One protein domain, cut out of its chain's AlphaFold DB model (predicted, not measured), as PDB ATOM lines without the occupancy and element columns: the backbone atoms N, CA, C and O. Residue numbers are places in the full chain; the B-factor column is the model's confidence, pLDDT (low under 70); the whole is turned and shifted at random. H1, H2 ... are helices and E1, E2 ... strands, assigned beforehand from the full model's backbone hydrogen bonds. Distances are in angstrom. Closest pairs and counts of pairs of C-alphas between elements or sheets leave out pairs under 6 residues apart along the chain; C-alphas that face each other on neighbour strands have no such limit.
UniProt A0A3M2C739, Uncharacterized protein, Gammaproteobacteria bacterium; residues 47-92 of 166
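Overview. This is residues 47 to 92 of the 166 residues of an uncharacterized protein of Gammaproteobacteria bacterium (UniProt A0A3M2C739). A small hairpin of two short strands, E1 and E2, and two short helices, H1 and H2, set steeply to each other, make a triangle of three parts. An unnamed stretch, residues 47 to 53, leads into the hairpin from one end of the longest axis, and after H2 residues 84 to 92 fold back past E1 towards the other end. The printed part has 46 residues, with two named strands and then two named helices in the order E1, E2, H1, H2; the sheet is E1 - E2, antiparallel. The class is mixed, helices and strands, with 22 of the 46 residues in named elements. The whole is compact, with a radius of gyration of the C-alphas of 9.8 A, yet elongated, spanning 32 by 20 by 17 A.

Along the chain. E1 is residues 54 to 56, 6.5 A long, with C-alpha 54 at (82.195, 21.905, 86.649). E2 is residues 59 to 61, 6.6 A long. H1 is residues 64 to 70, 10.0 A long, and begins at C-alpha 64 (88.539, 22.416, 85.677). H2 is residues 75 to 83, 12.2 A long, and ends at C-alpha 83 (84.066, 32.972, 89.288).

Arrangement. E1 and E2 form a hairpin, antiparallel at 151 degrees between their directions. N 54 and O 61 are 3.0 A apart and N 61 and O 54 are 2.8 A apart, both within hydrogen-bond range. The closest C-alphas of E1 and H1 are those of Val 54 and Ile 64, 6.4 A apart; those of E2 and H1 are of Phe 61 and Ala 67, 5.9 A apart. H1 and H2 touch, closest at the C-alphas of Ala 68 and Arg 75, 5.1 A apart. Their lines stand at a steep tilt of 62 degrees, opposite ways. E1 and H2 are near each other, with 7 pairs of C-alphas within 10 A, while E2 and H2 are apart. In H1 and H2 every O i to N i+4 pair is within hydrogen-bond range.

Size, cuts and confidence. The two C-alphas farthest apart in the domain are those of Arg 47 and Lys 92, 31.9 A. The printed part has no cut, and the links E1 to E2, E2 to H1 and H1 to H2 are tight. The mean pLDDT of the printed part is 91.8, and residues 48 to 49 are under 70 in the model.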
ATOM      1  N   ARG A  47      96.915  20.305 100.802       72.81
ATOM      2  CA  ARG A  47      96.847  20.400  99.335       72.81
ATOM      3  C   ARG A  47      95.576  21.180  98.983       72.81
ATOM      4  O   ARG A  47      94.522  20.928  99.565       72.81
ATOM      5  N   ARG A  48      95.696  22.181  98.107       68.19
ATOM      6  CA  ARG A  48      94.560  23.024  97.714       68.19
ATOM      7  C   ARG A  48      93.516  22.165  97.000       68.19
ATOM      8  O   ARG A  48      93.806  21.710  95.903       68.19
ATOM      9  N   GLY A  49      92.345  22.043  97.632       65.75
ATOM     10  CA  GLY A  49      91.052  21.668  97.054       65.75
ATOM     11  C   GLY A  49      90.930  20.248  96.501       65.75
ATOM     12  O   GLY A  49      91.813  19.747  95.812       65.75
ATOM     13  N   ASN A  50      89.779  19.625  96.749       74.25
ATOM     14  CA  ASN A  50      89.335  18.522  95.906       74.25
ATOM     15  C   ASN A  50      89.088  19.045  94.483       74.25
ATOM     16  O   ASN A  50      88.753  20.224  94.321       74.25
ATOM     17  N   PRO A  51      89.247  18.200  93.454       79.81
ATOM     18  CA  PRO A  51      88.807  18.545  92.112       79.81
ATOM     19  C   PRO A  51      87.340  18.989  92.137       79.81
ATOM     20  O   PRO A  51      86.455  18.231  92.524       79.81
ATOM     21  N   THR A  52      87.095  20.243  91.763       86.12
ATOM     22  CA  THR A  52      85.746  20.787  91.615       86.12
ATOM     23  C   THR A  52      85.164  20.274  90.303       86.12
ATOM     24  O   THR A  52      85.749  20.528  89.244       86.12
ATOM     25  N   ARG A  53      84.029  19.566  90.379       94.25
ATOM     26  CA  ARG A  53      83.201  19.249  89.209       94.25
ATOM     27  C   ARG A  53      82.630  20.541  88.642       94.25
ATOM     28  O   ARG A  53      82.226  21.413  89.409       94.25
ATOM     29  N   VAL A  54      82.626  20.674  87.322       96.12
ATOM     30  CA  VAL A  54      82.195  21.905  86.649       96.12
ATOM     31  C   VAL A  54      81.307  21.570  85.467       96.12
ATOM     32  O   VAL A  54      81.627  20.664  84.704       96.12
ATOM     33  N   ARG A  55      80.216  22.320  85.315       97.00
ATOM     34  CA  ARG A  55      79.308  22.216  84.174       97.00
ATOM     35  C   ARG A  55      79.507  23.422  83.271       97.00
ATOM     36  O   ARG A  55      79.418  24.549  83.752       97.00
ATOM     37  N   LEU A  56      79.822  23.193  82.000       96.88
ATOM     38  CA  LEU A  56      80.042  24.252  81.013       96.88
ATOM     39  C   LEU A  56      79.388  23.894  79.683       96.88
ATOM     40  O   LEU A  56      79.590  22.792  79.181       96.88
ATOM     41  N   ASN A  57      78.627  24.826  79.104       96.00
ATOM     42  CA  ASN A  57      77.853  24.616  77.871       96.00
ATOM     43  C   ASN A  57      76.983  23.343  77.929       96.00
ATOM     44  O   ASN A  57      76.880  22.604  76.955       96.00
ATOM     45  N   GLY A  58      76.415  23.040  79.101       96.38
ATOM     46  CA  GLY A  58      75.606  21.838  79.329       96.38
ATOM     47  C   GLY A  58      76.388  20.536  79.555       96.38
ATOM     48  O   GLY A  58      75.758  19.551  79.933       96.38
ATOM     49  N   ILE A  59      77.718  20.529  79.405       97.25
ATOM     50  CA  ILE A  59      78.592  19.357  79.580       97.25
ATOM     51  C   ILE A  59      79.184  19.348  80.994       97.25
ATOM     52  O   ILE A  59      79.714  20.364  81.450       97.25
ATOM     53  N   ASP A  60      79.133  18.202  81.674       97.50
ATOM     54  CA  ASP A  60      79.733  18.002  82.996       97.50
ATOM     55  C   ASP A  60      81.168  17.467  82.892       97.50
ATOM     56  O   ASP A  60      81.429  16.449  82.255       97.50
ATOM     57  N   PHE A  61      82.101  18.128  83.574       97.00
ATOM     58  CA  PHE A  61      83.509  17.739  83.658       97.00
ATOM     59  C   PHE A  61      83.890  17.397  85.100       97.00
ATOM     60  O   PHE A  61      83.450  18.053  86.053       97.00
ATOM     61  N   ALA A  62      84.776  16.412  85.285       95.50
ATOM     62  CA  ALA A  62      85.213  16.009  86.619       95.50
ATOM     63  C   ALA A  62      86.117  17.067  87.268       95.50
ATOM     64  O   ALA A  62      86.120  17.218  88.491       95.50
ATOM     65  N   THR A  63      86.892  17.798  86.455       95.81
ATOM     66  CA  THR A  63      87.816  18.842  86.920       95.81
ATOM     67  C   THR A  63      87.866  20.046  85.975       95.81
ATOM     68  O   THR A  63      87.694  19.913  84.764       95.81
ATOM     69  N   ILE A  64      88.255  21.218  86.494       95.56
ATOM     70  CA  ILE A  64      88.539  22.416  85.677       95.56
ATOM     71  C   ILE A  64      89.617  22.148  84.607       95.56
ATOM     72  O   ILE A  64      89.553  22.700  83.511       95.56
ATOM     73  N   ASN A  65      90.622  21.318  84.909       94.88
ATOM     74  CA  ASN A  65      91.692  21.018  83.952       94.88
ATOM     75  C   ASN A  65      91.186  20.192  82.763       94.88
ATOM     76  O   ASN A  65      91.697  20.347  81.659       94.88
ATOM     77  N   GLU A  66      90.211  19.315  82.989       96.19
ATOM     78  CA  GLU A  66      89.589  18.507  81.941       96.19
ATOM     79  C   GLU A  66      88.776  19.385  80.988       96.19
ATOM     80  O   GLU A  66      89.025  19.361  79.785       96.19
ATOM     81  N   ALA A  67      87.929  20.265  81.532       96.56
ATOM     82  CA  ALA A  67      87.227  21.277  80.746       96.56
ATOM     83  C   ALA A  67      88.206  22.153  79.942       96.56
ATOM     84  O   ALA A  67      88.026  22.385  78.749       96.56
ATOM     85  N   ALA A  68      89.294  22.604  80.572       95.06
ATOM     86  CA  ALA A  68      90.307  23.423  79.911       95.06
ATOM     87  C   ALA A  68      90.972  22.699  78.724       95.06
ATOM     88  O   ALA A  68      91.194  23.314  77.682       95.06
ATOM     89  N   ARG A  69      91.248  21.393  78.857       93.56
ATOM     90  CA  ARG A  69      91.763  20.561  77.757       93.56
ATOM     91  C   ARG A  69      90.739  20.410  76.638       93.56
ATOM     92  O   ARG A  69      91.117  20.578  75.486       93.56
ATOM     93  N   TYR A  70      89.476  20.156  76.983       95.00
ATOM     94  CA  TYR A  70      88.384  20.027  76.017       95.00
ATOM     95  C   TYR A  70      88.237  21.287  75.152       95.00
ATOM     96  O   TYR A  70      88.213  21.206  73.930       95.00
ATOM     97  N   PHE A  71      88.244  22.469  75.774       91.81
ATOM     98  CA  PHE A  71      88.145  23.746  75.058       91.81
ATOM     99  C   PHE A  71      89.479  24.258  74.484       91.81
ATOM    100  O   PHE A  71      89.505  25.303  73.835       91.81
ATOM    101  N   GLY A  72      90.602  23.578  74.737       88.06
ATOM    102  CA  GLY A  72      91.924  24.005  74.266       88.06
ATOM    103  C   GLY A  72      92.429  25.320  74.880       88.06
ATOM    104  O   GLY A  72      93.224  26.025  74.257       88.06
ATOM    105  N   VAL A  73      91.987  25.663  76.094       91.44
ATOM    106  CA  VAL A  73      92.329  26.916  76.792       91.44
ATOM    107  C   VAL A  73      93.091  26.662  78.091       91.44
ATOM    108  O   VAL A  73      93.155  25.552  78.611       91.44
ATOM    109  N   HIS A  74      93.681  27.712  78.663       93.88
ATOM    110  CA  HIS A  74      94.307  27.615  79.978       93.88
ATOM    111  C   HIS A  74      93.248  27.565  81.093       93.88
ATOM    112  O   HIS A  74      92.254  28.291  81.046       93.88
ATOM    113  N   ARG A  75      93.497  26.781  82.155       94.62
ATOM    114  CA  ARG A  75      92.555  26.589  83.281       94.62
ATOM    115  C   ARG A  75      92.037  27.891  83.902       94.62
ATOM    116  O   ARG A  75      90.906  27.948  84.360       94.62
ATOM    117  N   THR A  76      92.856  28.946  83.903       94.56
ATOM    118  CA  THR A  76      92.485  30.250  84.477       94.56
ATOM    119  C   THR A  76      91.364  30.936  83.704       94.56
ATOM    120  O   THR A  76      90.618  31.696  84.314       94.56
ATOM    121  N   ALA A  77      91.217  30.677  82.400       94.19
ATOM    122  CA  ALA A  77      90.099  31.190  81.613       94.19
ATOM    123  C   ALA A  77      88.779  30.597  82.119       94.19
ATOM    124  O   ALA A  77      87.859  31.343  82.442       94.19
ATOM    125  N   ILE A  78      88.749  29.275  82.304       95.62
ATOM    126  CA  ILE A  78      87.604  28.561  82.868       95.62
ATOM    127  C   ILE A  78      87.303  29.045  84.292       95.62
ATOM    128  O   ILE A  78      86.174  29.416  84.590       95.62
ATOM    129  N   THR A  79      88.316  29.138  85.161       94.88
ATOM    130  CA  THR A  79      88.131  29.654  86.529       94.88
ATOM    131  C   THR A  79      87.568  31.076  86.543       94.88
ATOM    132  O   THR A  79      86.726  31.379  87.376       94.88
ATOM    133  N   ARG A  80      87.986  31.960  85.624       95.44
ATOM    134  CA  ARG A  80      87.432  33.322  85.527       95.44
ATOM    135  C   ARG A  80      85.954  33.327  85.145       95.44
ATOM    136  O   ARG A  80      85.231  34.178  85.644       95.44
ATOM    137  N   VAL A  81      85.525  32.427  84.265       95.62
ATOM    138  CA  VAL A  81      84.118  32.299  83.854       95.62
ATOM    139  C   VAL A  81      83.275  31.756  85.007       95.62
ATOM    140  O   VAL A  81      82.287  32.381  85.380       95.62
ATOM    141  N   LEU A  82      83.749  30.705  85.677       94.88
ATOM    142  CA  LEU A  82      83.085  30.144  86.858       94.88
ATOM    143  C   LEU A  82      83.011  31.139  88.024       94.88
ATOM    144  O   LEU A  82      81.979  31.249  88.674       94.88
ATOM    145  N   ASN A  83      84.068  31.924  88.261       95.00
ATOM    146  CA  ASN A  83      84.066  32.972  89.288       95.00
ATOM    147  C   ASN A  83      83.087  34.115  88.976       95.00
ATOM    148  O   ASN A  83      82.722  34.858  89.880       95.00
ATOM    149  N   LYS A  84      82.676  34.273  87.711       96.00
ATOM    150  CA  LYS A  84      81.606  35.196  87.305       96.00
ATOM    151  C   LYS A  84      80.210  34.571  87.422       96.00
ATOM    152  O   LYS A  84      79.240  35.247  87.109       96.00
ATOM    153  N   GLY A  85      80.110  33.304  87.830       95.56
ATOM    154  CA  GLY A  85      78.851  32.561  87.873       95.56
ATOM    155  C   GLY A  85      78.307  32.193  86.493       95.56
ATOM    156  O   GLY A  85      77.127  31.890  86.375       95.56
ATOM    157  N   LEU A  86      79.143  32.240  85.450       94.94
ATOM    158  CA  LEU A  86      78.744  31.879  84.095       94.94
ATOM    159  C   LEU A  86      78.956  30.378  83.869       94.94
ATOM    160  O   LEU A  86      80.008  29.824  84.193       94.94
ATOM    161  N   ASP A  87      77.957  29.749  83.273       94.88
ATOM    162  CA  ASP A  87      77.927  28.352  82.839       94.88
ATOM    163  C   ASP A  87      78.226  28.202  81.338       94.88
ATOM    164  O   ASP A  87      78.500  27.105  80.851       94.88
ATOM    165  N   THR A  88      78.229  29.307  80.597       95.12
ATOM    166  CA  THR A  88      78.576  29.350  79.180       95.12
ATOM    167  C   THR A  88      80.024  29.791  78.978       95.12
ATOM    168  O   THR A  88      80.483  30.820  79.482       95.12
ATOM    169  N   PHE A  89      80.778  28.994  78.220       94.56
ATOM    170  CA  PHE A  89      82.153  29.273  77.835       94.56
ATOM    171  C   PHE A  89      82.308  29.199  76.319       94.56
ATOM    172  O   PHE A  89      82.351  28.118  75.731       94.56
ATOM    173  N   THR A  90      82.467  30.361  75.697       91.94
ATOM    174  CA  THR A  90      82.868  30.462  74.293       91.94
ATOM    175  C   THR A  90      84.329  30.896  74.250       91.94
ATOM    176  O   THR A  90      84.640  31.996  74.727       91.94
ATOM    177  N   PRO A  91      85.254  30.074  73.719       83.88
ATOM    178  CA  PRO A  91      86.633  30.498  73.558       83.88
ATOM    179  C   PRO A  91      86.659  31.658  72.563       83.88
ATOM    180  O   PRO A  91      86.464  31.476  71.366       83.88
ATOM    181  N   LYS A  92      86.886  32.878  73.060       80.50
ATOM    182  CA  LYS A  92      87.145  34.016  72.182       80.50
ATOM    183  C   LYS A  92      88.529  33.823  71.578       80.50
ATOM    184  O   LYS A  92      89.535  33.983  72.273       80.50
TER     185      LYS A  92